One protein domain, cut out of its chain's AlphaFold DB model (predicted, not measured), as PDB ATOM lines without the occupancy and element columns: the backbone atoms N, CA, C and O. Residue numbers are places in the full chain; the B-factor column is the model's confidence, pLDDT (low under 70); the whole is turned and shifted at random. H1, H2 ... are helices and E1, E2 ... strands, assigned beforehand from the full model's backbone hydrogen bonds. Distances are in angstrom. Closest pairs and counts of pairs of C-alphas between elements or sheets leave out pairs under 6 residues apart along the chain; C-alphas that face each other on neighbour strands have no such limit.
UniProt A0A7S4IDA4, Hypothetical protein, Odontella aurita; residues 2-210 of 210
ATOM      1  N   THR A   2     -23.538  96.645  29.146       49.44
ATOM      2  CA  THR A   2     -22.954  97.877  29.694       49.44
ATOM      3  C   THR A   2     -23.310  99.080  28.833       49.44
ATOM      4  O   THR A   2     -23.972  99.959  29.339       49.44
ATOM      5  N   ASP A   3     -23.134  99.053  27.509       49.59
ATOM      6  CA  ASP A   3     -23.506 100.210  26.664       49.59
ATOM      7  C   ASP A   3     -24.993 100.611  26.745       49.59
ATOM      8  O   ASP A   3     -25.326 101.794  26.758       49.59
ATOM      9  N   ALA A   4     -25.907  99.642  26.868       49.44
ATOM     10  CA  ALA A   4     -27.336  99.910  27.063       49.44
ATOM     11  C   ALA A   4     -27.672 100.355  28.501       49.44
ATOM     12  O   ALA A   4     -28.611 101.122  28.706       49.44
ATOM     13  N   GLY A   5     -26.914  99.873  29.489       46.44
ATOM     14  CA  GLY A   5     -27.032 100.226  30.903       46.44
ATOM     15  C   GLY A   5     -26.287 101.506  31.295       46.44
ATOM     16  O   GLY A   5     -26.652 102.122  32.287       46.44
ATOM     17  N   ASP A   6     -25.302 101.934  30.515       56.12
ATOM     18  CA  ASP A   6     -24.461 103.120  30.709       56.12
ATOM     19  C   ASP A   6     -24.898 104.257  29.777       56.12
ATOM     20  O   ASP A   6     -24.407 105.378  29.855       56.12
ATOM     21  N   GLY A   7     -25.877 103.985  28.908       52.28
ATOM     22  CA  GLY A   7     -26.472 104.979  28.028       52.28
ATOM     23  C   GLY A   7     -25.636 105.294  26.788       52.28
ATOM     24  O   GLY A   7     -25.971 106.232  26.075       52.28
ATOM     25  N   ASN A   8     -24.614 104.515  26.449       57.53
ATOM     26  CA  ASN A   8     -23.820 104.669  25.223       57.53
ATOM     27  C   ASN A   8     -24.492 104.017  23.999       57.53
ATOM     28  O   ASN A   8     -23.840 103.383  23.173       57.53
ATOM     29  N   VAL A   9     -25.816 104.146  23.875       59.94
ATOM     30  CA  VAL A   9     -26.547 103.663  22.697       59.94
ATOM     31  C   VAL A   9     -26.404 104.696  21.580       59.94
ATOM     32  O   VAL A   9     -26.714 105.869  21.787       59.94
ATOM     33  N   GLN A  10     -25.917 104.253  20.418       61.97
ATOM     34  CA  GLN A  10     -25.780 105.081  19.218       61.97
ATOM     35  C   GLN A  10     -27.135 105.646  18.768       61.97
ATOM     36  O   GLN A  10     -28.189 105.056  19.029       61.97
ATOM     37  N   ASP A  11     -27.107 106.774  18.063       67.94
ATOM     38  CA  ASP A  11     -28.286 107.263  17.358       67.94
ATOM     39  C   ASP A  11     -28.539 106.364  16.139       67.94
ATOM     40  O   ASP A  11     -27.827 106.424  15.143       67.94
ATOM     41  N   LEU A  12     -29.480 105.429  16.280       69.75
ATOM     42  CA  LEU A  12     -29.803 104.426  15.261       69.75
ATOM     43  C   LEU A  12     -31.122 104.775  14.571       69.75
ATOM     44  O   LEU A  12     -32.073 105.134  15.259       69.75
ATOM     45  N   ASP A  13     -31.235 104.583  13.259       72.56
ATOM     46  CA  ASP A  13     -32.509 104.761  12.541       72.56
ATOM     47  C   ASP A  13     -33.507 103.633  12.840       72.56
ATOM     48  O   ASP A  13     -34.713 103.851  12.967       72.56
ATOM     49  N   VAL A  14     -32.989 102.409  12.979       81.50
ATOM     50  CA  VAL A  14     -33.763 101.185  13.189       81.50
ATOM     51  C   VAL A  14     -33.102 100.345  14.277       81.50
ATOM     52  O   VAL A  14     -31.899 100.084  14.240       81.50
ATOM     53  N   LEU A  15     -33.895  99.856  15.230       85.19
ATOM     54  CA  LEU A  15     -33.432  98.899  16.230       85.19
ATOM     55  C   LEU A  15     -33.515  97.473  15.675       85.19
ATOM     56  O   LEU A  15     -34.588  96.873  15.658       85.19
ATOM     57  N   GLN A  16     -32.382  96.896  15.283       89.50
ATOM     58  CA  GLN A  16     -32.292  95.484  14.908       89.50
ATOM     59  C   GLN A  16     -31.441  94.717  15.920       89.50
ATOM     60  O   GLN A  16     -30.267  95.028  16.108       89.50
ATOM     61  N   THR A  17     -32.003  93.698  16.580       85.00
ATOM     62  CA  THR A  17     -31.233  92.919  17.565       85.00
ATOM     63  C   THR A  17     -31.748  91.496  17.786       85.00
ATOM     64  O   THR A  17     -32.913  91.171  17.542       85.00
ATOM     65  N   THR A  18     -30.845  90.643  18.271       85.44
ATOM     66  CA  THR A  18     -31.084  89.257  18.679       85.44
ATOM     67  C   THR A  18     -30.609  89.107  20.134       85.44
ATOM     68  O   THR A  18     -29.444  88.765  20.367       85.44
ATOM     69  N   PRO A  19     -31.437  89.442  21.139       79.38
ATOM     70  CA  PRO A  19     -30.968  89.472  22.520       79.38
ATOM     71  C   PRO A  19     -30.644  88.060  23.027       79.38
ATOM     72  O   PRO A  19     -31.231  87.082  22.553       79.38
ATOM     73  N   PRO A  20     -29.777  87.937  24.044       79.75
ATOM     74  CA  PRO A  20     -29.654  86.694  24.788       79.75
ATOM     75  C   PRO A  20     -31.010  86.312  25.399       79.75
ATOM     76  O   PRO A  20     -31.709  87.143  25.980       79.75
ATOM     77  N   TYR A  21     -31.384  85.036  25.289       80.94
ATOM     78  CA  TYR A  21     -32.653  84.505  25.804       80.94
ATOM     79  C   TYR A  21     -32.578  84.196  27.304       80.94
ATOM     80  O   TYR A  21     -32.912  83.095  27.737       80.94
ATOM     81  N   SER A  22     -32.094  85.142  28.104       80.81
ATOM     82  CA  SER A  22     -31.887  84.957  29.540       80.81
ATOM     83  C   SER A  22     -32.595  86.027  30.364       80.81
ATOM     84  O   SER A  22     -32.692  87.180  29.944       80.81
ATOM     85  N   ALA A  23     -33.058  85.622  31.550       81.69
ATOM     86  CA  ALA A  23     -33.609  86.492  32.587       81.69
ATOM     87  C   ALA A  23     -34.664  87.490  32.060       81.69
ATOM     88  O   ALA A  23     -35.609  87.104  31.373       81.69
ATOM     89  N   ASP A  24     -34.497  88.767  32.392       86.94
ATOM     90  CA  ASP A  24     -35.406  89.867  32.078       86.94
ATOM     91  C   ASP A  24     -35.027  90.628  30.791       86.94
ATOM     92  O   ASP A  24     -35.659  91.630  30.451       86.94
ATOM     93  N   HIS A  25     -34.034  90.149  30.027       88.00
ATOM     94  CA  HIS A  25     -33.544  90.843  28.831       88.00
ATOM     95  C   HIS A  25     -34.630  91.028  27.765       88.00
ATOM     96  O   HIS A  25     -34.713  92.090  27.151       88.00
ATOM     97  N   MET A  26     -35.474  90.014  27.548       91.38
ATOM     98  CA  MET A  26     -36.564  90.092  26.567       91.38
ATOM     99  C   MET A  26     -37.610  91.135  26.969       91.38
ATOM    100  O   MET A  26     -38.051  91.910  26.124       91.38
ATOM    101  N   GLU A  27     -37.968  91.188  28.253       91.50
ATOM    102  CA  GLU A  27     -38.917  92.170  28.779       91.50
ATOM    103  C   GLU A  27     -38.363  93.593  28.666       91.50
ATOM    104  O   GLU A  27     -39.031  94.469  28.114       91.50
ATOM    105  N   LYS A  28     -37.125  93.817  29.124       88.69
ATOM    106  CA  LYS A  28     -36.453  95.121  29.024       88.69
ATOM    107  C   LYS A  28     -36.357  95.590  27.578       88.69
ATOM    108  O   LYS A  28     -36.642  96.750  27.294       88.69
ATOM    109  N   LEU A  29     -36.005  94.689  26.660       89.31
ATOM    110  CA  LEU A  29     -35.923  95.007  25.238       89.31
ATOM    111  C   LEU A  29     -37.289  95.372  24.652       89.31
ATOM    112  O   LEU A  29     -37.378  96.331  23.895       89.31
ATOM    113  N   ILE A  30     -38.346  94.636  24.995       91.06
ATOM    114  CA  ILE A  30     -39.706  94.931  24.529       91.06
ATOM    115  C   ILE A  30     -40.188  96.275  25.056       91.06
ATOM    116  O   ILE A  30     -40.697  97.081  24.281       91.06
ATOM    117  N   ARG A  31     -39.965  96.549  26.342       88.69
ATOM    118  CA  ARG A  31     -40.291  97.839  26.949       88.69
ATOM    119  C   ARG A  31     -39.529  98.975  26.267       88.69
ATOM    120  O   ARG A  31     -40.136  99.986  25.918       88.69
ATOM    121  N   PHE A  32     -38.235  98.784  26.016       85.69
ATOM    122  CA  PHE A  32     -37.399  99.747  25.300       85.69
ATOM    123  C   PHE A  32     -37.901  99.992  23.874       85.69
ATOM    124  O   PHE A  32     -38.101 101.138  23.487       85.69
ATOM    125  N   ALA A  33     -38.182  98.933  23.115       85.94
ATOM    126  CA  ALA A  33     -38.681  99.025  21.745       85.94
ATOM    127  C   ALA A  33     -40.070  99.688  21.661       85.94
ATOM    128  O   ALA A  33     -40.360 100.419  20.716       85.94
ATOM    129  N   ALA A  34     -40.930  99.462  22.656       84.44
ATOM    130  CA  ALA A  34     -42.276 100.022  22.690       84.44
ATOM    131  C   ALA A  34     -42.319 101.493  23.103       84.44
ATOM    132  O   ALA A  34     -43.120 102.255  22.570       84.44
ATOM    133  N   THR A  35     -41.484 101.885  24.063       78.75
ATOM    134  CA  THR A  35     -41.518 103.233  24.648       78.75
ATOM    135  C   THR A  35     -40.461 104.160  24.064       78.75
ATOM    136  O   THR A  35     -40.531 105.369  24.271       78.75
ATOM    137  N   GLY A  36     -39.456 103.606  23.380       72.44
ATOM    138  CA  GLY A  36     -38.231 104.330  23.076       72.44
ATOM    139  C   GLY A  36     -37.533 104.811  24.348       72.44
ATOM    140  O   GLY A  36     -36.851 105.822  24.303       72.44
ATOM    141  N   ARG A  37     -37.742 104.183  25.512       66.25
ATOM    142  CA  ARG A  37     -37.173 104.619  26.795       66.25
ATOM    143  C   ARG A  37     -36.559 103.453  27.555       66.25
ATOM    144  O   ARG A  37     -37.115 102.360  27.619       66.25
ATOM    145  N   CYS A  38     -35.414 103.710  28.166       60.28
ATOM    146  CA  CYS A  38     -34.896 102.947  29.294       60.28
ATOM    147  C   CYS A  38     -34.731 103.890  30.489       60.28
ATOM    148  O   CYS A  38     -34.786 105.109  30.325       60.28
ATOM    149  N   ASP A  39     -34.479 103.335  31.675       53.09
ATOM    150  CA  ASP A  39     -34.355 104.086  32.936       53.09
ATOM    151  C   ASP A  39     -33.317 105.228  32.890       53.09
ATOM    152  O   ASP A  39     -33.302 106.088  33.765       53.09
ATOM    153  N   LYS A  40     -32.449 105.250  31.870       49.69
ATOM    154  CA  LYS A  40     -31.357 106.218  31.711       49.69
ATOM    155  C   LYS A  40     -31.385 107.036  30.412       49.69
ATOM    156  O   LYS A  40     -30.616 107.987  30.320       49.69
ATOM    157  N   LYS A  41     -32.222 106.711  29.409       57.94
ATOM    158  CA  LYS A  41     -32.286 107.436  28.116       57.94
ATOM    159  C   LYS A  41     -33.611 107.271  27.371       57.94
ATOM    160  O   LYS A  41     -34.327 106.287  27.534       57.94
ATOM    161  N   VAL A  42     -33.869 108.219  26.467       55.75
ATOM    162  CA  VAL A  42     -34.974 108.212  25.505       55.75
ATOM    163  C   VAL A  42     -34.400 107.972  24.094       55.75
ATOM    164  O   VAL A  42     -33.845 108.875  23.484       55.75
ATOM    165  N   ALA A  43     -34.499 106.748  23.576       55.94
ATOM    166  CA  ALA A  43     -34.355 106.418  22.156       55.94
ATOM    167  C   ALA A  43     -35.675 106.684  21.405       55.94
ATOM    168  O   ALA A  43     -36.309 105.775  20.861       55.94
ATOM    169  N   VAL A  44     -36.097 107.944  21.411       60.34
ATOM    170  CA  VAL A  44     -37.159 108.446  20.534       60.34
ATOM    171  C   VAL A  44     -36.541 109.069  19.288       60.34
ATOM    172  O   VAL A  44     -35.400 109.526  19.313       60.34
ATOM    173  N   GLY A  45     -37.272 109.039  18.180       59.41
ATOM    174  CA  GLY A  45     -36.965 109.827  16.995       59.41
ATOM    175  C   GLY A  45     -37.071 111.327  17.277       59.41
ATOM    176  O   GLY A  45     -37.484 111.746  18.361       59.41
ATOM    177  N   ALA A  46     -36.718 112.135  16.278       58.19
ATOM    178  CA  ALA A  46     -36.633 113.591  16.390       58.19
ATOM    179  C   ALA A  46     -37.911 114.270  16.932       58.19
ATOM    180  O   ALA A  46     -37.803 115.334  17.537       58.19
ATOM    181  N   ASN A  47     -39.093 113.654  16.785       58.53
ATOM    182  CA  ASN A  47     -40.368 114.226  17.241       58.53
ATOM    183  C   ASN A  47     -40.966 113.496  18.457       58.53
ATOM    184  O   ASN A  47     -42.120 113.720  18.821       58.53
ATOM    185  N   GLY A  48     -40.187 112.644  19.127       62.50
ATOM    186  CA  GLY A  48     -40.636 111.948  20.327       62.50
ATOM    187  C   GLY A  48     -41.359 110.621  20.080       62.50
ATOM    188  O   GLY A  48     -41.733 109.980  21.065       62.50
ATOM    189  N   ALA A  49     -41.530 110.145  18.836       68.06
ATOM    190  CA  ALA A  49     -42.024 108.785  18.626       68.06
ATOM    191  C   ALA A  49     -40.945 107.735  18.879       68.06
ATOM    192  O   ALA A  49     -39.747 107.958  18.712       68.06
ATOM    193  N   ARG A  50     -41.384 106.531  19.245       75.69
ATOM    194  CA  ARG A  50     -40.516 105.345  19.258       75.69
ATOM    195  C   ARG A  50     -39.924 105.094  17.859       75.69
ATOM    196  O   ARG A  50     -40.521 105.482  16.856       75.69
ATOM    197  N   LYS A  51     -38.767 104.430  17.799       78.50
ATOM    198  CA  LYS A  51     -38.048 104.087  16.557       78.50
ATOM    199  C   LYS A  51     -38.465 102.717  16.000       78.50
ATOM    200  O   LYS A  51     -38.823 101.837  16.790       78.50
ATOM    201  N   PRO A  52     -38.468 102.517  14.664       84.00
ATOM    202  CA  PRO A  52     -38.804 101.229  14.060       84.00
ATOM    203  C   PRO A  52     -37.859 100.141  14.558       84.00
ATOM    204  O   PRO A  52     -36.695 100.399  14.874       84.00
ATOM    205  N   PHE A  53     -38.363  98.912  14.639       88.31
ATOM    206  CA  PHE A  53     -37.582  97.805  15.174       88.31
ATOM    207  C   PHE A  53     -37.843  96.480  14.473       88.31
ATOM    208  O   PHE A  53     -38.940  96.213  13.980       88.31
ATOM    209  N   LEU A  54     -36.816  95.633  14.494       92.56
ATOM    210  CA  LEU A  54     -36.823  94.240  14.076       92.56
ATOM    211  C   LEU A  54     -36.134  93.414  15.165       92.56
ATOM    212  O   LEU A  54     -34.907  93.405  15.292       92.56
ATOM    213  N   LEU A  55     -36.925  92.709  15.968       93.69
ATOM    214  CA  LEU A  55     -36.417  91.909  17.081       93.69
ATOM    215  C   LEU A  55     -36.552  90.426  16.748       93.69
ATOM    216  O   LEU A  55     -37.664  89.939  16.545       93.69
ATOM    217  N   LEU A  56     -35.441  89.689  16.732       93.62
ATOM    218  CA  LEU A  56     -35.482  88.235  16.576       93.62
ATOM    219  C   LEU A  56     -35.622  87.572  17.949       93.62
ATOM    220  O   LEU A  56     -34.635  87.359  18.660       93.62
ATOM    221  N   LEU A  57     -36.853  87.229  18.320       93.62
ATOM    222  CA  LEU A  57     -37.188  86.700  19.644       93.62
ATOM    223  C   LEU A  57     -37.782  85.293  19.550       93.62
ATOM    224  O   LEU A  57     -38.360  84.937  18.517       93.62
ATOM    225  N   PRO A  58     -37.710  84.491  20.628       93.12
ATOM    226  CA  PRO A  58     -38.374  83.201  20.675       93.12
ATOM    227  C   PRO A  58     -39.870  83.324  20.375       93.12
ATOM    228  O   PRO A  58     -40.548  84.279  20.769       93.12
ATOM    229  N   HIS A  59     -40.425  82.308  19.727       92.88
ATOM    230  CA  HIS A  59     -41.824  82.303  19.310       92.88
ATOM    231  C   HIS A  59     -42.830  82.296  20.468       92.88
ATOM    232  O   HIS A  59     -44.015  82.433  20.229       92.88
ATOM    233  N   PHE A  60     -42.404  82.111  21.719       92.50
ATOM    234  CA  PHE A  60     -43.304  82.164  22.873       92.50
ATOM    235  C   PHE A  60     -43.446  83.577  23.438       92.50
ATOM    236  O   PHE A  60     -44.288  83.797  24.300       92.50
ATOM    237  N   VAL A  61     -42.602  84.528  23.026       94.25
ATOM    238  CA  VAL A  61     -42.538  85.843  23.674       94.25
ATOM    239  C   VAL A  61     -43.865  86.592  23.556       94.25
ATOM    240  O   VAL A  61     -44.316  87.156  24.548       94.25
ATOM    241  N   TYR A  62     -44.563  86.492  22.420       93.19
ATOM    242  CA  TYR A  62     -45.883  87.112  22.258       93.19
ATOM    243  C   TYR A  62     -46.955  86.582  23.228       93.19
ATOM    244  O   TYR A  62     -47.984  87.226  23.414       93.19
ATOM    245  N   THR A  63     -46.744  85.414  23.846       93.19
ATOM    246  CA  THR A  63     -47.689  84.832  24.810       93.19
ATOM    247  C   THR A  63     -47.441  85.305  26.241       93.19
ATOM    248  O   THR A  63     -48.196  84.920  27.130       93.19
ATOM    249  N   LYS A  64     -46.361  86.052  26.499       93.62
ATOM    250  CA  LYS A  64     -45.972  86.477  27.847       93.62
ATOM    251  C   LYS A  64     -46.687  87.760  28.251       93.62
ATOM    252  O   LYS A  64     -46.930  88.628  27.416       93.62
ATOM    253  N   ASP A  65     -46.965  87.892  29.544       93.69
ATOM    254  CA  ASP A  65     -47.725  89.025  30.078       93.69
ATOM    255  C   ASP A  65     -47.012  90.352  29.839       93.69
ATOM    256  O   ASP A  65     -47.641  91.295  29.379       93.69
ATOM    257  N   TYR A  66     -45.686  90.414  30.010       93.00
ATOM    258  CA  TYR A  66     -44.931  91.631  29.699       93.00
ATOM    259  C   TYR A  66     -45.097  92.067  28.236       93.00
ATOM    260  O   TYR A  66     -45.164  93.261  27.956       93.00
ATOM    261  N   PHE A  67     -45.201  91.122  27.293       93.25
ATOM    262  CA  PHE A  67     -45.426  91.449  25.889       93.25
ATOM    263  C   PHE A  67     -46.853  91.946  25.688       93.25
ATOM    264  O   PHE A  67     -47.044  92.998  25.095       93.25
ATOM    265  N   ARG A  68     -47.845  91.226  26.220       91.44
ATOM    266  CA  ARG A  68     -49.272  91.558  26.079       91.44
ATOM    267  C   ARG A  68     -49.641  92.875  26.755       91.44
ATOM    268  O   ARG A  68     -50.474  93.599  26.237       91.44
ATOM    269  N   ASN A  69     -49.011  93.201  27.876       90.75
ATOM    270  CA  ASN A  69     -49.220  94.467  28.572       90.75
ATOM    271  C   ASN A  69     -48.574  95.636  27.815       90.75
ATOM    272  O   ASN A  69     -49.073  96.753  27.870       90.75
ATOM    273  N   THR A  70     -47.477  95.376  27.097       90.06
ATOM    274  CA  THR A  70     -46.781  96.386  26.287       90.06
ATOM    275  C   THR A  70     -47.459  96.601  24.928       90.06
ATOM    276  O   THR A  70     -47.547  97.725  24.442       90.06
ATOM    277  N   PHE A  71     -47.944  95.518  24.322       88.19
ATOM    278  CA  PHE A  71     -48.611  95.472  23.025       88.19
ATOM    279  C   PHE A  71     -49.950  94.740  23.189       88.19
ATOM    280  O   PHE A  71     -50.037  93.535  22.908       88.19
ATOM    281  N   PRO A  72     -50.983  95.421  23.717       83.62
ATOM    282  CA  PRO A  72     -52.279  94.804  23.952       83.62
ATOM    283  C   PRO A  72     -52.845  94.249  22.643       83.62
ATOM    284  O   PRO A  72     -52.733  94.908  21.604       83.62
ATOM    285  N   PRO A  73     -53.442  93.041  22.659       72.81
ATOM    286  CA  PRO A  73     -54.060  92.473  21.473       72.81
ATOM    287  C   PRO A  73     -55.062  93.465  20.883       72.81
ATOM    288  O   PRO A  73     -55.971  93.913  21.575       72.81
ATOM    289  N   SER A  74     -54.883  93.800  19.610       68.44
ATOM    290  CA  SER A  74     -55.899  94.473  18.812       68.44
ATOM    291  C   SER A  74     -56.275  93.557  17.661       68.44
ATOM    292  O   SER A  74     -55.398  92.982  17.009       68.44
ATOM    293  N   ASP A  75     -57.577  93.406  17.429       59.41
ATOM    294  CA  ASP A  75     -58.092  92.526  16.377       59.41
ATOM    295  C   ASP A  75     -57.682  93.010  14.975       59.41
ATOM    296  O   ASP A  75     -57.561  92.210  14.050       59.41
ATOM    297  N   GLU A  76     -57.351  94.298  14.833       59.53
ATOM    298  CA  GLU A  76     -56.999  94.922  13.553       59.53
ATOM    299  C   GLU A  76     -55.496  95.156  13.330       59.53
ATOM    300  O   GLU A  76     -55.120  95.745  12.319       59.53
ATOM    301  N   GLY A  77     -54.605  94.698  14.222       55.12
ATOM    302  CA  GLY A  77     -53.162  94.916  14.036       55.12
ATOM    303  C   GLY A  77     -52.825  96.405  13.897       55.12
ATOM    304  O   GLY A  77     -52.182  96.818  12.934       55.12
ATOM    305  N   GLY A  78     -53.332  97.218  14.832       55.94
ATOM    306  CA  GLY A  78     -53.174  98.675  14.799       55.94
ATOM    307  C   GLY A  78     -51.710  99.114  14.668       55.94
ATOM    308  O   GLY A  78     -50.806  98.391  15.077       55.94
ATOM    309  N   ALA A  79     -51.479 100.326  14.151       58.09
ATOM    310  CA  ALA A  79     -50.147 100.875  13.842       58.09
ATOM    311  C   ALA A  79     -49.150 100.883  15.027       58.09
ATOM    312  O   ALA A  79     -47.947 101.073  14.844       58.09
ATOM    313  N   SER A  80     -49.636 100.678  16.255       66.88
ATOM    314  CA  SER A  80     -48.825 100.558  17.464       66.88
ATOM    315  C   SER A  80     -48.341  99.129  17.765       66.88
ATOM    316  O   SER A  80     -47.392  98.979  18.541       66.88
ATOM    317  N   ASN A  81     -48.919  98.089  17.164       82.38
ATOM    318  CA  ASN A  81     -48.606  96.696  17.478       82.38
ATOM    319  C   ASN A  81     -47.596  96.079  16.499       82.38
ATOM    320  O   ASN A  81     -47.621  96.388  15.307       82.38
ATOM    321  N   PRO A  82     -46.711  95.181  16.969       89.38
ATOM    322  CA  PRO A  82     -45.774  94.507  16.086       89.38
ATOM    323  C   PRO A  82     -46.485  93.499  15.178       89.38
ATOM    324  O   PRO A  82     -47.351  92.748  15.631       89.38
ATOM    325  N   PHE A  83     -46.040  93.409  13.928       89.56
ATOM    326  CA  PHE A  83     -46.324  92.281  13.044       89.56
ATOM    327  C   PHE A  83     -45.193  91.246  13.116       89.56
ATOM    328  O   PHE A  83     -44.114  91.502  13.657       89.56
ATOM    329  N   TYR A  84     -45.429  90.061  12.553       91.88
ATOM    330  CA  TYR A  84     -44.524  88.923  12.671       91.88
ATOM    331  C   TYR A  84     -44.067  88.419  11.305       91.88
ATOM    332  O   TYR A  84     -44.892  88.142  10.428       91.88
ATOM    333  N   LEU A  85     -42.757  88.206  11.160       92.25
ATOM    334  CA  LEU A  85     -42.201  87.380  10.089       92.25
ATOM    335  C   LEU A  85     -41.756  86.043  10.676       92.25
ATOM    336  O   LEU A  85     -40.847  85.957  11.507       92.25
ATOM    337  N   VAL A  86     -42.429  84.989  10.238       91.69
ATOM    338  CA  VAL A  86     -42.304  83.636  10.768       91.69
ATOM    339  C   VAL A  86     -41.501  82.792   9.778       91.69
ATOM    340  O   VAL A  86     -42.034  82.408   8.734       91.69
ATOM    341  N   PRO A  87     -40.224  82.487  10.049       89.75
ATOM    342  CA  PRO A  87     -39.436  81.650   9.156       89.75
ATOM    343  C   PRO A  87     -39.996  80.220   9.142       89.75
ATOM    344  O   PRO A  87     -40.350  79.657  10.180       89.75
ATOM    345  N   ARG A  88     -40.054  79.589   7.964       83.88
ATOM    346  CA  ARG A  88     -40.501  78.188   7.848       83.88
ATOM    347  C   ARG A  88     -39.520  77.190   8.463       83.88
ATOM    348  O   ARG A  88     -39.938  76.122   8.906       83.88
ATOM    349  N   SER A  89     -38.238  77.536   8.478       83.62
ATOM    350  CA  SER A  89     -37.166  76.722   9.050       83.62
ATOM    351  C   SER A  89     -36.607  77.390  10.297       83.62
ATOM    352  O   SER A  89     -36.580  78.615  10.393       83.62
ATOM    353  N   ARG A  90     -36.143  76.587  11.258       84.00
ATOM    354  CA  ARG A  90     -35.470  77.118  12.448       84.00
ATOM    355  C   ARG A  90     -34.155  77.782  12.055       84.00
ATOM    356  O   ARG A  90     -33.457  77.286  11.171       84.00
ATOM    357  N   TYR A  91     -33.816  78.863  12.752       84.69
ATOM    358  CA  TYR A  91     -32.487  79.448  12.661       84.69
ATOM    359  C   TYR A  91     -31.434  78.451  13.147       84.69
ATOM    360  O   TYR A  91     -31.657  77.687  14.089       84.69
ATOM    361  N   ALA A  92     -30.294  78.471  12.472       80.88
ATOM    362  CA  ALA A  92     -29.093  77.771  12.870       80.88
ATOM    363  C   ALA A  92     -28.101  78.823  13.366       80.88
ATOM    364  O   ALA A  92     -27.898  79.832  12.687       80.88
ATOM    365  N   TYR A  93     -27.517  78.609  14.542       74.81
ATOM    366  CA  TYR A  93     -26.468  79.482  15.047       74.81
ATOM    367  C   TYR A  93     -25.114  78.846  14.783       74.81
ATOM    368  O   TYR A  93     -24.919  77.638  14.939       74.81
ATOM    369  N   VAL A  94     -24.170  79.685  14.371       74.06
ATOM    370  CA  VAL A  94     -22.770  79.287  14.316       74.06
ATOM    371  C   VAL A  94     -22.242  79.374  15.748       74.06
ATOM    372  O   VAL A  94     -22.261  80.469  16.318       74.06
ATOM    373  N   PRO A  95     -21.819  78.257  16.364       70.75
ATOM    374  CA  PRO A  95     -21.223  78.316  17.689       70.75
ATOM    375  C   PRO A  95     -19.929  79.151  17.636       70.75
ATOM    376  O   PRO A  95     -19.229  79.132  16.616       70.75
ATOM    377  N   PRO A  96     -19.584  79.889  18.706       71.62
ATOM    378  CA  PRO A  96     -18.312  80.600  18.775       71.62
ATOM    379  C   PRO A  96     -17.128  79.650  18.556       71.62
ATOM    380  O   PRO A  96     -17.157  78.510  19.012       71.62
ATOM    381  N   ARG A  97     -16.058  80.127  17.904       70.75
ATOM    382  CA  ARG A  97     -14.887  79.297  17.543       70.75
ATOM    383  C   ARG A  97     -14.237  78.579  18.733       70.75
ATOM    384  O   ARG A  97     -13.693  77.495  18.552       70.75
ATOM    385  N   TRP A  98     -14.292  79.179  19.921       69.12
ATOM    386  CA  TRP A  98     -13.739  78.615  21.154       69.12
ATOM    387  C   TRP A  98     -14.596  77.479  21.736       69.12
ATOM    388  O   TRP A  98     -14.076  76.645  22.466       69.12
ATOM    389  N   VAL A  99     -15.873  77.361  21.344       67.19
ATOM    390  CA  VAL A  99     -16.736  76.201  21.638       67.19
ATOM    391  C   VAL A  99     -16.383  75.072  20.662       67.19
ATOM    392  O   VAL A  99     -17.178  74.649  19.822       67.19
ATOM    393  N   SER A 100     -15.133  74.622  20.714       58.28
ATOM    394  CA  SER A 100     -14.679  73.458  19.961       58.28
ATOM    395  C   SER A 100     -15.064  72.177  20.708       58.28
ATOM    396  O   SER A 100     -15.187  72.155  21.933       58.28
ATOM    397  N   ALA A 101     -15.251  71.079  19.975       56.88
ATOM    398  CA  ALA A 101     -15.715  69.797  20.515       56.88
ATOM    399  C   ALA A 101     -14.821  69.177  21.611       56.88
ATOM    400  O   ALA A 101     -15.208  68.176  22.207       56.88
ATOM    401  N   LYS A 102     -13.628  69.736  21.856       54.41
ATOM    402  CA  LYS A 102     -12.640  69.211  22.807       54.41
ATOM    403  C   LYS A 102     -12.823  69.700  24.248       54.41
ATOM    404  O   LYS A 102     -12.367  69.009  25.148       54.41
ATOM    405  N   GLU A 103     -13.515  70.816  24.487       54.78
ATOM    406  CA  GLU A 103     -13.625  71.438  25.824       54.78
ATOM    407  C   GLU A 103     -15.072  71.470  26.349       54.78
ATOM    408  O   GLU A 103     -15.554  72.475  26.861       54.78
ATOM    409  N   GLY A 104     -15.820  70.374  26.177       52.72
ATOM    410  CA  GLY A 104     -17.207  70.287  26.666       52.72
ATOM    411  C   GLY A 104     -18.233  71.066  25.830       52.72
ATOM    412  O   GLY A 104     -19.373  71.244  26.259       52.72
ATOM    413  N   GLY A 105     -17.855  71.508  24.625       55.50
ATOM    414  CA  GLY A 105     -18.778  72.080  23.644       55.50
ATOM    415  C   GLY A 105     -19.860  71.086  23.201       55.50
ATOM    416  O   GLY A 105     -19.707  69.870  23.344       55.50
ATOM    417  N   SER A 106     -20.973  71.593  22.655       54.47
ATOM    418  CA  SER A 106     -22.099  70.737  22.260       54.47
ATOM    419  C   SER A 106     -21.632  69.643  21.290       54.47
ATOM    420  O   SER A 106     -20.926  69.899  20.310       54.47
ATOM    421  N   THR A 107     -22.030  68.391  21.545       55.12
ATOM    422  CA  THR A 107     -21.685  67.241  20.686       55.12
ATOM    423  C   THR A 107     -22.151  67.424  19.234       55.12
ATOM    424  O   THR A 107     -21.671  66.742  18.329       55.12
ATOM    425  N   SER A 108     -23.088  68.352  19.006       53.97
ATOM    426  CA  SER A 108     -23.590  68.793  17.705       53.97
ATOM    427  C   SER A 108     -22.501  69.491  16.884       53.97
ATOM    428  O   SER A 108     -22.308  69.156  15.713       53.97
ATOM    429  N   ALA A 109     -21.743  70.395  17.516       53.38
ATOM    430  CA  ALA A 109     -20.682  71.174  16.880       53.38
ATOM    431  C   ALA A 109     -19.513  70.284  16.420       53.38
ATOM    432  O   ALA A 109     -18.993  70.458  15.320       53.38
ATOM    433  N   GLY A 110     -19.167  69.256  17.205       53.28
ATOM    434  CA  GLY A 110     -18.134  68.274  16.845       53.28
ATOM    435  C   GLY A 110     -18.479  67.371  15.661       53.28
ATOM    436  O   GLY A 110     -17.586  66.791  15.054       53.28
ATOM    437  N   ARG A 111     -19.762  67.276  15.290       57.22
ATOM    438  CA  ARG A 111     -20.230  66.520  14.115       57.22
ATOM    439  C   ARG A 111     -20.443  67.407  12.882       57.22
ATOM    440  O   ARG A 111     -21.116  66.978  11.947       57.22
ATOM    441  N   GLY A 112     -19.939  68.646  12.895       53.84
ATOM    442  CA  GLY A 112     -20.105  69.605  11.796       53.84
ATOM    443  C   GLY A 112     -21.553  70.054  11.575       53.84
ATOM    444  O   GLY A 112     -21.879  70.582  10.515       53.84
ATOM    445  N   LYS A 113     -22.445  69.826  12.548       55.41
ATOM    446  CA  LYS A 113     -23.839  70.267  12.472       55.41
ATOM    447  C   LYS A 113     -23.951  71.636  13.127       55.41
ATOM    448  O   LYS A 113     -23.567  71.795  14.283       55.41
ATOM    449  N   PHE A 114     -24.496  72.606  12.394       58.72
ATOM    450  CA  PHE A 114     -24.904  73.875  12.989       58.72
ATOM    451  C   PHE A 114     -25.893  73.591  14.119       58.72
ATOM    452  O   PHE A 114     -26.842  72.824  13.924       58.72
ATOM    453  N   ASP A 115     -25.660  74.176  15.292       62.28
ATOM    454  CA  ASP A 115     -26.571  73.979  16.409       62.28
ATOM    455  C   ASP A 115     -27.864  74.739  16.100       62.28
ATOM    456  O   ASP A 115     -27.861  75.923  15.739       62.28
ATOM    457  N   THR A 116     -28.988  74.029  16.139       63.62
ATOM    458  CA  THR A 116     -30.284  74.665  15.911       63.62
ATOM    459  C   THR A 116     -30.580  75.593  17.073       63.62
ATOM    460  O   THR A 116     -30.337  75.227  18.221       63.62
ATOM    461  N   ALA A 117     -31.156  76.761  16.783       73.56
ATOM    462  CA  ALA A 117     -31.659  77.668  17.805       73.56
ATOM    463  C   ALA A 117     -32.421  76.895  18.898       73.56
ATOM    464  O   ALA A 117     -33.266  76.053  18.555       73.56
ATOM    465  N   PRO A 118     -32.159  77.176  20.191       77.12
ATOM    466  CA  PRO A 118     -32.789  76.446  21.292       77.12
ATOM    467  C   PRO A 118     -34.318  76.555  21.233       77.12
ATOM    468  O   PRO A 118     -35.033  75.634  21.624       77.12
ATOM    469  N   PHE A 119     -34.818  77.648  20.653       84.00
ATOM    470  CA  PHE A 119     -36.229  77.874  20.380       84.00
ATOM    471  C   PHE A 119     -36.435  78.263  18.912       84.00
ATOM    472  O   PHE A 119     -35.567  78.901  18.315       84.00
ATOM    473  N   PRO A 120     -37.590  77.929  18.309       89.44
ATOM    474  CA  PRO A 120     -38.046  78.630  17.116       89.44
ATOM    475  C   PRO A 120     -38.172  80.124  17.425       89.44
ATOM    476  O   PRO A 120     -38.694  80.486  18.481       89.44
ATOM    477  N   SER A 121     -37.743  80.972  16.494       91.81
ATOM    478  CA  SER A 121     -37.751  82.427  16.669       91.81
ATOM    479  C   SER A 121     -38.484  83.106  15.523       91.81
ATOM    480  O   SER A 121     -38.455  82.623  14.389       91.81
ATOM    481  N   PHE A 122     -39.141  84.220  15.831       93.75
ATOM    482  CA  PHE A 122     -39.819  85.089  14.874       93.75
ATOM    483  C   PHE A 122     -39.141  86.447  14.850       93.75
ATOM    484  O   PHE A 122     -38.585  86.879  15.862       93.75
ATOM    485  N   TRP A 123     -39.261  87.140  13.725       93.88
ATOM    486  CA  TRP A 123     -39.062  88.580  13.730       93.88
ATOM    487  C   TRP A 123     -40.329  89.255  14.224       93.88
ATOM    488  O   TRP A 123     -41.398  89.041  13.658       93.88
ATOM    489  N   TYR A 124     -40.185  90.047  15.277       93.88
ATOM    490  CA  TYR A 124     -41.183  90.971  15.790       93.88
ATOM    491  C   TYR A 124     -40.828  92.330  15.215       93.88
ATOM    492  O   TYR A 124     -39.776  92.888  15.543       93.88
ATOM    493  N   CYS A 125     -41.674  92.830  14.332       90.75
ATOM    494  CA  CYS A 125     -41.377  94.008  13.548       90.75
ATOM    495  C   CYS A 125     -42.393  95.100  13.846       90.75
ATOM    496  O   CYS A 125     -43.593  94.843  13.873       90.75
ATOM    497  N   SER A 126     -41.918  96.325  14.015       87.00
ATOM    498  CA  SER A 126     -42.771  97.504  14.075       87.00
ATOM    499  C   SER A 126     -42.224  98.552  13.131       87.00
ATOM    500  O   SER A 126     -41.064  98.949  13.233       87.00
ATOM    501  N   VAL A 127     -43.105  99.050  12.275       78.75
ATOM    502  CA  VAL A 127     -42.913 100.303  11.551       78.75
ATOM    503  C   VAL A 127     -43.695 101.371  12.304       78.75
ATOM    504  O   VAL A 127     -44.794 101.108  12.785       78.75
ATOM    505  N   ILE A 128     -43.105 102.540  12.530       68.44
ATOM    506  CA  ILE A 128     -43.816 103.633  13.193       68.44
ATOM    507  C   ILE A 128     -44.402 104.555  12.151       68.44
ATOM    508  O   ILE A 128     -43.689 105.118  11.330       68.44
ATOM    509  N   SER A 129     -45.722 104.697  12.231       54.09
ATOM    510  CA  SER A 129     -46.521 105.546  11.355       54.09
ATOM    511  C   SER A 129     -46.649 106.994  11.853       54.09
ATOM    512  O   SER A 129     -47.267 107.800  11.164       54.09
ATOM    513  N   SER A 130     -46.139 107.350  13.036       46.62
ATOM    514  CA  SER A 130     -46.573 108.584  13.712       46.62
ATOM    515  C   SER A 130     -45.653 109.806  13.581       46.62
ATOM    516  O   SER A 130     -46.057 110.862  14.046       46.62
ATOM    517  N   ASP A 131     -44.481 109.722  12.930       43.03
ATOM    518  CA  ASP A 131     -43.437 110.765  13.056       43.03
ATOM    519  C   ASP A 131     -42.910 111.423  11.769       43.03
ATOM    520  O   ASP A 131     -41.823 111.992  11.761       43.03
ATOM    521  N   PHE A 132     -43.711 111.499  10.708       42.47
ATOM    522  CA  PHE A 132     -43.639 112.689   9.848       42.47
ATOM    523  C   PHE A 132     -44.958 113.430  10.008       42.47
ATOM    524  O   PHE A 132     -45.893 113.196   9.248       42.47
ATOM    525  N   GLY A 133     -45.031 114.319  11.004       38.16
ATOM    526  CA  GLY A 133     -46.191 115.164  11.343       38.16
ATOM    527  C   GLY A 133     -46.677 116.111  10.232       38.16
ATOM    528  O   GLY A 133     -47.455 117.019  10.480       38.16
ATOM    529  N   ASN A 134     -46.245 115.884   8.998       38.41
ATOM    530  CA  ASN A 134     -46.807 116.402   7.769       38.41
ATOM    531  C   ASN A 134     -47.035 115.199   6.865       38.41
ATOM    532  O   ASN A 134     -46.047 114.719   6.327       38.41
ATOM    533  N   ASN A 135     -48.278 114.718   6.740       39.66
ATOM    534  CA  ASN A 135     -48.959 114.130   5.563       39.66
ATOM    535  C   ASN A 135     -48.157 113.438   4.418       39.66
ATOM    536  O   ASN A 135     -48.674 113.287   3.316       39.66
ATOM    537  N   ARG A 136     -46.903 113.023   4.623       40.44
ATOM    538  CA  ARG A 136     -45.948 112.588   3.592       40.44
ATOM    539  C   ARG A 136     -45.422 111.174   3.833       40.44
ATOM    540  O   ARG A 136     -45.104 110.518   2.854       40.44
ATOM    541  N   LEU A 137     -45.413 110.655   5.073       43.00
ATOM    542  CA  LEU A 137     -45.099 109.237   5.353       43.00
ATOM    543  C   LEU A 137     -46.287 108.384   5.825       43.00
ATOM    544  O   LEU A 137     -46.082 107.238   6.220       43.00
ATOM    545  N   GLY A 138     -47.531 108.848   5.638       45.75
ATOM    546  CA  GLY A 138     -48.641 107.897   5.445       45.75
ATOM    547  C   GLY A 138     -48.321 106.877   4.334       45.75
ATOM    548  O   GLY A 138     -48.815 105.755   4.359       45.75
ATOM    549  N   GLY A 139     -47.396 107.247   3.435       48.38
ATOM    550  CA  GLY A 139     -46.744 106.380   2.465       48.38
ATOM    551  C   GLY A 139     -45.941 105.221   3.055       48.38
ATOM    552  O   GLY A 139     -46.077 104.147   2.526       48.38
ATOM    553  N   VAL A 140     -45.181 105.327   4.156       55.44
ATOM    554  CA  VAL A 140     -44.324 104.189   4.584       55.44
ATOM    555  C   VAL A 140     -45.136 103.042   5.166       55.44
ATOM    556  O   VAL A 140     -44.858 101.887   4.860       55.44
ATOM    557  N   ASP A 141     -46.158 103.329   5.973       64.12
ATOM    558  CA  ASP A 141     -47.079 102.279   6.419       64.12
ATOM    559  C   ASP A 141     -47.861 101.718   5.221       64.12
ATOM    560  O   ASP A 141     -47.989 100.504   5.087       64.12
ATOM    561  N   ALA A 142     -48.297 102.572   4.287       68.25
ATOM    562  CA  ALA A 142     -48.958 102.133   3.062       68.25
ATOM    563  C   ALA A 142     -48.046 101.304   2.140       68.25
ATOM    564  O   ALA A 142     -48.505 100.302   1.615       68.25
ATOM    565  N   ASP A 143     -46.772 101.658   1.995       70.88
ATOM    566  CA  ASP A 143     -45.758 101.025   1.148       70.88
ATOM    567  C   ASP A 143     -45.299  99.715   1.771       70.88
ATOM    568  O   ASP A 143     -45.146  98.719   1.078       70.88
ATOM    569  N   VAL A 144     -45.130  99.675   3.094       72.56
ATOM    570  CA  VAL A 144     -44.832  98.441   3.825       72.56
ATOM    571  C   VAL A 144     -46.033  97.505   3.767       72.56
ATOM    572  O   VAL A 144     -45.853  96.320   3.494       72.56
ATOM    573  N   ARG A 145     -47.262  98.004   3.947       71.88
ATOM    574  CA  ARG A 145     -48.485  97.205   3.763       71.88
ATOM    575  C   ARG A 145     -48.677  96.779   2.310       71.88
ATOM    576  O   ARG A 145     -49.098  95.648   2.083       71.88
ATOM    577  N   ALA A 146     -48.351  97.627   1.338       75.00
ATOM    578  CA  ALA A 146     -48.420  97.321  -0.087       75.00
ATOM    579  C   ALA A 146     -47.391  96.252  -0.446       75.00
ATOM    580  O   ALA A 146     -47.769  95.226  -0.997       75.00
ATOM    581  N   TRP A 147     -46.138  96.418  -0.024       79.56
ATOM    582  CA  TRP A 147     -45.082  95.419  -0.157       79.56
ATOM    583  C   TRP A 147     -45.461  94.110   0.535       79.56
ATOM    584  O   TRP A 147     -45.254  93.038  -0.027       79.56
ATOM    585  N   MET A 148     -46.059  94.155   1.729       75.12
ATOM    586  CA  MET A 148     -46.562  92.958   2.407       75.12
ATOM    587  C   MET A 148     -47.697  92.299   1.628       75.12
ATOM    588  O   MET A 148     -47.701  91.079   1.483       75.12
ATOM    589  N   SER A 149     -48.646  93.076   1.115       73.69
ATOM    590  CA  SER A 149     -49.762  92.582   0.307       73.69
ATOM    591  C   SER A 149     -49.274  91.984  -1.014       73.69
ATOM    592  O   SER A 149     -49.715  90.910  -1.416       73.69
ATOM    593  N   GLU A 150     -48.293  92.606  -1.660       75.88
ATOM    594  CA  GLU A 150     -47.644  92.104  -2.867       75.88
ATOM    595  C   GLU A 150     -46.878  90.804  -2.576       75.88
ATOM    596  O   GLU A 150     -47.090  89.778  -3.228       75.88
ATOM    597  N   THR A 151     -46.047  90.822  -1.533       73.44
ATOM    598  CA  THR A 151     -45.133  89.733  -1.173       73.44
ATOM    599  C   THR A 151     -45.859  88.534  -0.571       73.44
ATOM    600  O   THR A 151     -45.457  87.398  -0.808       73.44
ATOM    601  N   TYR A 152     -46.913  88.741   0.219       74.25
ATOM    602  CA  TYR A 152     -47.600  87.678   0.963       74.25
ATOM    603  C   TYR A 152     -49.051  87.445   0.516       74.25
ATOM    604  O   TYR A 152     -49.638  86.400   0.816       74.25
ATOM    605  N   GLY A 153     -49.651  88.377  -0.227       71.81
ATOM    606  CA  GLY A 153     -51.052  88.306  -0.635       71.81
ATOM    607  C   GLY A 153     -52.047  88.291   0.533       71.81
ATOM    608  O   GLY A 153     -51.668  88.338   1.704       71.81
ATOM    609  N   PRO A 154     -53.345  88.119   0.224       68.38
ATOM    610  CA  PRO A 154     -54.393  88.006   1.242       68.38
ATOM    611  C   PRO A 154     -54.259  86.748   2.116       68.38
ATOM    612  O   PRO A 154     -54.873  86.660   3.171       68.38
ATOM    613  N   SER A 155     -53.458  85.760   1.700       67.25
ATOM    614  CA  SER A 155     -53.237  84.527   2.459       67.25
ATOM    615  C   SER A 155     -52.128  84.633   3.515       67.25
ATOM    616  O   SER A 155     -51.952  83.686   4.282       67.25
ATOM    617  N   GLY A 156     -51.347  85.724   3.551       68.06
ATOM    618  CA  GLY A 156     -50.192  85.865   4.456       68.06
ATOM    619  C   GLY A 156     -49.022  84.924   4.117       68.06
ATOM    620  O   GLY A 156     -48.098  84.713   4.911       68.06
ATOM    621  N   VAL A 157     -49.051  84.323   2.928       70.12
ATOM    622  CA  VAL A 157     -48.085  83.337   2.447       70.12
ATOM    623  C   VAL A 157     -47.138  83.993   1.463       70.12
ATOM    624  O   VAL A 157     -47.595  84.472   0.436       70.12
ATOM    625  N   PHE A 158     -45.827  83.907   1.711       68.50
ATOM    626  CA  PHE A 158     -44.832  84.404   0.762       68.50
ATOM    627  C   PHE A 158     -45.097  83.852  -0.646       68.50
ATOM    628  O   PHE A 158     -45.039  82.637  -0.871       68.50
ATOM    629  N   LYS A 159     -45.404  84.758  -1.573       65.31
ATOM    630  CA  LYS A 159     -45.505  84.529  -3.004       65.31
ATOM    631  C   LYS A 159     -44.110  84.759  -3.576       65.31
ATOM    632  O   LYS A 159     -43.653  85.898  -3.619       65.31
ATOM    633  N   PRO A 160     -43.392  83.705  -3.988       60.19
ATOM    634  CA  PRO A 160     -42.107  83.903  -4.629       60.19
ATOM    635  C   PRO A 160     -42.314  84.690  -5.926       60.19
ATOM    636  O   PRO A 160     -42.921  84.192  -6.874       60.19
ATOM    637  N   VAL A 161     -41.797  85.917  -5.973       57.53
ATOM    638  CA  VAL A 161     -41.647  86.661  -7.224       57.53
ATOM    639  C   VAL A 161     -40.473  86.022  -7.972       57.53
ATOM    640  O   VAL A 161     -39.303  86.246  -7.665       57.53
ATOM    641  N   GLY A 162     -40.789  85.117  -8.899       60.97
ATOM    642  CA  GLY A 162     -39.809  84.394  -9.714       60.97
ATOM    643  C   GLY A 162     -39.268  83.088  -9.108       60.97
ATOM    644  O   GLY A 162     -39.536  82.705  -7.971       60.97
ATOM    645  N   LYS A 163     -38.475  82.355  -9.904       53.81
ATOM    646  CA  LYS A 163     -38.039  80.968  -9.623       53.81
ATOM    647  C   LYS A 163     -36.939  80.819  -8.548       53.81
ATOM    648  O   LYS A 163     -36.489  79.700  -8.313       53.81
ATOM    649  N   ARG A 164     -36.456  81.902  -7.920       50.84
ATOM    650  CA  ARG A 164     -35.190  81.891  -7.146       50.84
ATOM    651  C   ARG A 164     -35.301  81.938  -5.618       50.84
ATOM    652  O   ARG A 164     -34.301  81.664  -4.960       50.84
ATOM    653  N   HIS A 165     -36.467  82.176  -5.020       52.19
ATOM    654  CA  HIS A 165     -36.565  82.294  -3.557       52.19
ATOM    655  C   HIS A 165     -37.212  81.066  -2.905       52.19
ATOM    656  O   HIS A 165     -38.426  80.963  -2.767       52.19
ATOM    657  N   LYS A 166     -36.367  80.121  -2.462       53.16
ATOM    658  CA  LYS A 166     -36.761  78.973  -1.615       53.16
ATOM    659  C   LYS A 166     -36.917  79.335  -0.126       53.16
ATOM    660  O   LYS A 166     -37.366  78.501   0.659       53.16
ATOM    661  N   GLY A 167     -36.567  80.558   0.274       56.03
ATOM    662  CA  GLY A 167     -36.809  81.060   1.627       56.03
ATOM    663  C   GLY A 167     -38.272  81.457   1.778       56.03
ATOM    664  O   GLY A 167     -38.653  82.531   1.336       56.03
ATOM    665  N   SER A 168     -39.107  80.594   2.364       72.38
ATOM    666  CA  SER A 168     -40.505  80.946   2.650       72.38
ATOM    667  C   SER A 168     -40.637  81.363   4.108       72.38
ATOM    668  O   SER A 168     -40.637  80.525   5.005       72.38
ATOM    669  N   SER A 169     -40.730  82.663   4.352       81.75
ATOM    670  CA  SER A 169     -41.279  83.177   5.607       81.75
ATOM    671  C   SER A 169     -42.802  83.280   5.478       81.75
ATOM    672  O   SER A 169     -43.348  83.306   4.373       81.75
ATOM    673  N   ARG A 170     -43.524  83.288   6.594       85.69
ATOM    674  CA  ARG A 170     -44.946  83.641   6.653       85.69
ATOM    675  C   ARG A 170     -45.081  85.008   7.293       85.69
ATOM    676  O   ARG A 170     -44.278  85.363   8.154       85.69
ATOM    677  N   TYR A 171     -46.114  85.724   6.893       87.50
ATOM    678  CA  TYR A 171     -46.497  86.979   7.504       87.50
ATOM    679  C   TYR A 171     -47.692  86.757   8.428       87.50
ATOM    680  O   TYR A 171     -48.612  86.009   8.092       87.50
ATOM    681  N   ALA A 172     -47.680  87.416   9.582       86.75
ATOM    682  CA  ALA A 172     -48.850  87.558  10.433       86.75
ATOM    683  C   ALA A 172     -48.936  89.006  10.919       86.75
ATOM    684  O   ALA A 172     -48.007  89.495  11.558       86.75
ATOM    685  N   SER A 173     -50.046  89.688  10.631       82.94
ATOM    686  CA  SER A 173     -50.249  91.081  11.059       82.94
ATOM    687  C   SER A 173     -50.445  91.218  12.571       82.94
ATOM    688  O   SER A 173     -50.143  92.259  13.139       82.94
ATOM    689  N   CYS A 174     -50.916  90.161  13.235       86.31
ATOM    690  CA  CYS A 174     -51.076  90.096  14.682       86.31
ATOM    691  C   CYS A 174     -50.866  88.657  15.188       86.31
ATOM    692  O   CYS A 174     -50.794  87.702  14.407       86.31
ATOM    693  N   ALA A 175     -50.803  88.477  16.512       89.19
ATOM    694  CA  ALA A 175     -50.566  87.171  17.131       89.19
ATOM    695  C   ALA A 175     -51.650  86.125  16.792       89.19
ATOM    696  O   ALA A 175     -51.369  84.923  16.722       89.19
ATOM    697  N   ALA A 176     -52.891  86.562  16.548       87.00
ATOM    698  CA  ALA A 176     -53.984  85.681  16.142       87.00
ATOM    699  C   ALA A 176     -53.747  85.066  14.751       87.00
ATOM    700  O   ALA A 176     -54.082  83.900  14.546       87.00
ATOM    701  N   HIS A 177     -53.101  85.807  13.844       87.00
ATOM    702  CA  HIS A 177     -52.822  85.388  12.467       87.00
ATOM    703  C   HIS A 177     -51.585  84.493  12.319       87.00
ATOM    704  O   HIS A 177     -51.325  83.976  11.233       87.00
ATOM    705  N   ILE A 178     -50.821  84.266  13.392       88.69
ATOM    706  CA  ILE A 178     -49.694  83.327  13.362       88.69
ATOM    707  C   ILE A 178     -50.239  81.918  13.059       88.69
ATOM    708  O   ILE A 178     -51.077  81.421  13.824       88.69
ATOM    709  N   PRO A 179     -49.766  81.231  11.998       86.56
ATOM    710  CA  PRO A 179     -50.297  79.919  11.658       86.56
ATOM    711  C   PRO A 179     -50.070  78.918  12.792       86.56
ATOM    712  O   PRO A 179     -49.043  78.930  13.481       86.56
ATOM    713  N   ARG A 180     -51.049  78.035  12.996       85.81
ATOM    714  CA  ARG A 180     -51.133  77.146  14.165       85.81
ATOM    715  C   ARG A 180     -49.880  76.296  14.378       85.81
ATOM    716  O   ARG A 180     -49.512  76.013  15.519       85.81
ATOM    717  N   GLU A 181     -49.240  75.859  13.302       84.44
ATOM    718  CA  GLU A 181     -48.021  75.056  13.334       84.44
ATOM    719  C   GLU A 181     -46.803  75.823  13.870       84.44
ATOM    720  O   GLU A 181     -45.899  75.197  14.426       84.44
ATOM    721  N   PHE A 182     -46.805  77.156  13.780       87.94
ATOM    722  CA  PHE A 182     -45.716  78.011  14.247       87.94
ATOM    723  C   PHE A 182     -45.950  78.581  15.647       87.94
ATOM    724  O   PHE A 182     -44.967  78.857  16.338       87.94
ATOM    725  N   LYS A 183     -47.212  78.701  16.089       89.31
ATOM    726  CA  LYS A 183     -47.577  79.225  17.418       89.31
ATOM    727  C   LYS A 183     -46.732  78.627  18.545       89.31
ATOM    728  O   LYS A 183     -46.382  77.438  18.509       89.31
ATOM    729  N   GLY A 184     -46.429  79.444  19.552       83.88
ATOM    730  CA  GLY A 184     -45.664  79.035  20.731       83.88
ATOM    731  C   GLY A 184     -46.291  77.829  21.433       83.88
ATOM    732  O   GLY A 184     -47.501  77.620  21.375       83.88
ATOM    733  N   GLU A 185     -45.486  77.000  22.099       83.88
ATOM    734  CA  GLU A 185     -46.008  75.846  22.857       83.88
ATOM    735  C   GLU A 185     -46.965  76.244  23.988       83.88
ATOM    736  O   GLU A 185     -47.841  75.462  24.350       83.88
ATOM    737  N   PHE A 186     -46.813  77.470  24.487       84.38
ATOM    738  CA  PHE A 186     -47.619  78.065  25.551       84.38
ATOM    739  C   PHE A 186     -48.795  78.904  25.032       84.38
ATOM    740  O   PHE A 186     -49.497  79.522  25.827       84.38
ATOM    741  N   ASP A 187     -49.022  78.957  23.717       87.81
ATOM    742  CA  ASP A 187     -50.173  79.672  23.170       87.81
ATOM    743  C   ASP A 187     -51.468  78.910  23.504       87.81
ATOM    744  O   ASP A 187     -51.647  77.758  23.100       87.81
ATOM    745  N   ALA A 188     -52.394  79.567  24.207       86.06
ATOM    746  CA  ALA A 188     -53.669  78.985  24.629       86.06
ATOM    747  C   ALA A 188     -54.546  78.504  23.454       86.06
ATOM    748  O   ALA A 188     -55.292  77.532  23.577       86.06
ATOM    749  N   THR A 189     -54.425  79.133  22.285       84.00
ATOM    750  CA  THR A 189     -55.138  78.745  21.058       84.00
ATOM    751  C   THR A 189     -54.508  77.523  20.380       84.00
ATOM    752  O   THR A 189     -55.143  76.860  19.551       84.00
ATOM    753  N   LYS A 190     -53.278  77.145  20.752       83.12
ATOM    754  CA  LYS A 190     -52.602  75.941  20.261       83.12
ATOM    755  C   LYS A 190     -53.104  74.706  21.012       83.12
ATOM    756  O   LYS A 190     -52.368  74.024  21.724       83.12
ATOM    757  N   LYS A 191     -54.372  74.341  20.796       77.75
ATOM    758  CA  LYS A 191     -54.923  73.090  21.334       77.75
ATOM    759  C   LYS A 191     -54.115  71.907  20.798       77.75
ATOM    760  O   LYS A 191     -54.036  71.704  19.577       77.75
ATOM    761  N   ARG A 192     -53.523  71.112  21.696       75.44
ATOM    762  CA  ARG A 192     -52.841  69.864  21.323       75.44
ATOM    763  C   ARG A 192     -53.854  68.956  20.611       75.44
ATOM    764  O   ARG A 192     -54.950  68.755  21.138       75.44
ATOM    765  N   PRO A 193     -53.545  68.414  19.419       77.75
ATOM    766  CA  PRO A 193     -54.427  67.449  18.782       77.75
ATOM    767  C   PRO A 193     -54.629  66.256  19.719       77.75
ATOM    768  O   PRO A 193     -53.668  65.789  20.340       77.75
ATOM    769  N   ASN A 194     -55.866  65.763  19.821       85.31
ATOM    770  CA  ASN A 194     -56.151  64.607  20.666       85.31
ATOM    771  C   ASN A 194     -55.310  63.382  20.217       85.31
ATOM    772  O   ASN A 194     -54.847  63.330  19.068       85.31
ATOM    773  N   PRO A 195     -55.080  62.388  21.096       90.06
ATOM    774  CA  PRO A 195     -54.204  61.253  20.786       90.06
ATOM    775  C   PRO A 195     -54.565  60.529  19.476       90.06
ATOM    776  O   PRO A 195     -53.684  60.163  18.695       90.06
ATOM    777  N   LYS A 196     -55.865  60.405  19.177       91.19
ATOM    778  CA  LYS A 196     -56.378  59.783  17.947       91.19
ATOM    779  C   LYS A 196     -56.010  60.587  16.693       91.19
ATOM    780  O   LYS A 196     -55.550  60.008  15.708       91.19
ATOM    781  N   ALA A 197     -56.151  61.911  16.729       85.94
ATOM    782  CA  ALA A 197     -55.760  62.810  15.646       85.94
ATOM    783  C   ALA A 197     -54.244  62.781  15.408       85.94
ATOM    784  O   ALA A 197     -53.810  62.712  14.259       85.94
ATOM    785  N   ARG A 198     -53.431  62.736  16.475       87.12
ATOM    786  CA  ARG A 198     -51.972  62.550  16.358       87.12
ATOM    787  C   ARG A 198     -51.618  61.246  15.643       87.12
ATOM    788  O   ARG A 198     -50.803  61.270  14.723       87.12
ATOM    789  N   LYS A 199     -52.253  60.128  16.022       92.25
ATOM    790  CA  LYS A 199     -52.029  58.814  15.391       92.25
ATOM    791  C   LYS A 199     -52.390  58.837  13.901       92.25
ATOM    792  O   LYS A 199     -51.615  58.347  13.085       92.25
ATOM    793  N   ARG A 200     -53.509  59.477  13.535       92.25
ATOM    794  CA  ARG A 200     -53.921  59.669  12.130       92.25
ATOM    795  C   ARG A 200     -52.924  60.517  11.333       92.25
ATOM    796  O   ARG A 200     -52.554  60.123  10.233       92.25
ATOM    797  N   MET A 201     -52.451  61.636  11.886       86.19
ATOM    798  CA  MET A 201     -51.462  62.490  11.210       86.19
ATOM    799  C   MET A 201     -50.120  61.781  10.988       86.19
ATOM    800  O   MET A 201     -49.526  61.926   9.924       86.19
ATOM    801  N   LEU A 202     -49.654  60.990  11.962       89.19
ATOM    802  CA  LEU A 202     -48.434  60.185  11.825       89.19
ATOM    803  C   LEU A 202     -48.572  59.107  10.743       89.19
ATOM    804  O   LEU A 202     -47.662  58.941   9.936       89.19
ATOM    805  N   ALA A 203     -49.710  58.408  10.697       91.31
ATOM    806  CA  ALA A 203     -49.980  57.411   9.663       91.31
ATOM    807  C   ALA A 203     -50.023  58.038   8.260       91.31
ATOM    808  O   ALA A 203     -49.445  57.487   7.327       91.31
ATOM    809  N   LYS A 204     -50.643  59.220   8.128       93.31
ATOM    810  CA  LYS A 204     -50.670  59.976   6.870       93.31
ATOM    811  C   LYS A 204     -49.259  60.357   6.412       93.31
ATOM    812  O   LYS A 204     -48.890  60.018   5.298       93.31
ATOM    813  N   LYS A 205     -48.446  60.950   7.296       88.06
ATOM    814  CA  LYS A 205     -47.045  61.291   6.987       88.06
ATOM    815  C   LYS A 205     -46.208  60.081   6.568       88.06
ATOM    816  O   LYS A 205     -45.362  60.218   5.701       88.06
ATOM    817  N   ARG A 206     -46.430  58.909   7.177       90.12
ATOM    818  CA  ARG A 206     -45.745  57.665   6.781       90.12
ATOM    819  C   ARG A 206     -46.158  57.193   5.386       90.12
ATOM    820  O   ARG A 206     -45.290  56.753   4.652       90.12
ATOM    821  N   ARG A 207     -47.443  57.307   5.022       89.00
ATOM    822  CA  ARG A 207     -47.925  56.998   3.661       89.00
ATOM    823  C   ARG A 207     -47.397  57.964   2.607       89.00
ATOM    824  O   ARG A 207     -47.188  57.540   1.491       89.00
ATOM    825  N   GLU A 208     -47.234  59.239   2.945       86.00
ATOM    826  CA  GLU A 208     -46.710  60.251   2.012       86.00
ATOM    827  C   GLU A 208     -45.189  60.162   1.817       86.00
ATOM    828  O   GLU A 208     -44.656  60.770   0.897       86.00
ATOM    829  N   ALA A 209     -44.488  59.451   2.705       78.31
ATOM    830  CA  ALA A 209     -43.040  59.273   2.656       78.31
ATOM    831  C   ALA A 209     -42.598  57.924   2.057       78.31
ATOM    832  O   ALA A 209     -41.395  57.706   1.935       78.31
ATOM    833  N   ALA A 210     -43.544  57.031   1.751       72.38
ATOM    834  CA  ALA A 210     -43.330  55.735   1.105       72.38
ATOM    835  C   ALA A 210     -43.741  55.827  -0.367       72.38
ATOM    836  O   ALA A 210     -43.042  55.207  -1.195       72.38
TER     837      ALA A 210
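Overview. This is residues 2 to 210 of the 210 residues of the protein "Hypothetical protein" of Odontella aurita (UniProt A0A7S4IDA4). Little regular structure: long loops round a strongly twisted mixed sheet, E1 E2 E4 E3 E5, H2 over one face, residues 202 to 210 sticking out. Of 209 printed residues, 74 lie in five named helices and five named strands, a mixed class. It is only just compact, close to loose: radius of gyration of the C-alphas 20.0 A, spans 61, 49 and 38 A.

Arrangement. E1, residues 15 to 17, and E2, 53 to 58, are parallel neighbours, N 54 and O 15 2.8 A apart. H2, 25 to 35, touches H3, 65 to 70, closest C-alphas 27 and 66, 6.1 A. E3, 83 to 87, and E4, 121 to 126, form a hairpin, N 85 and O 123 3.0 A apart. H4, 138 to 152, only grazes the sheet.

Along the chain. H1, residues 2 to 5, begins at C-alpha 2 (-22.954, 97.877, 29.694); E5 is 169 to 172; H5, 195 to 208, ends at C-alpha 208 (-46.710, 60.251, 2.012).

Size, cuts and confidence. There is no cut; residues 98 to 116, within a long link, are under pLDDT 70.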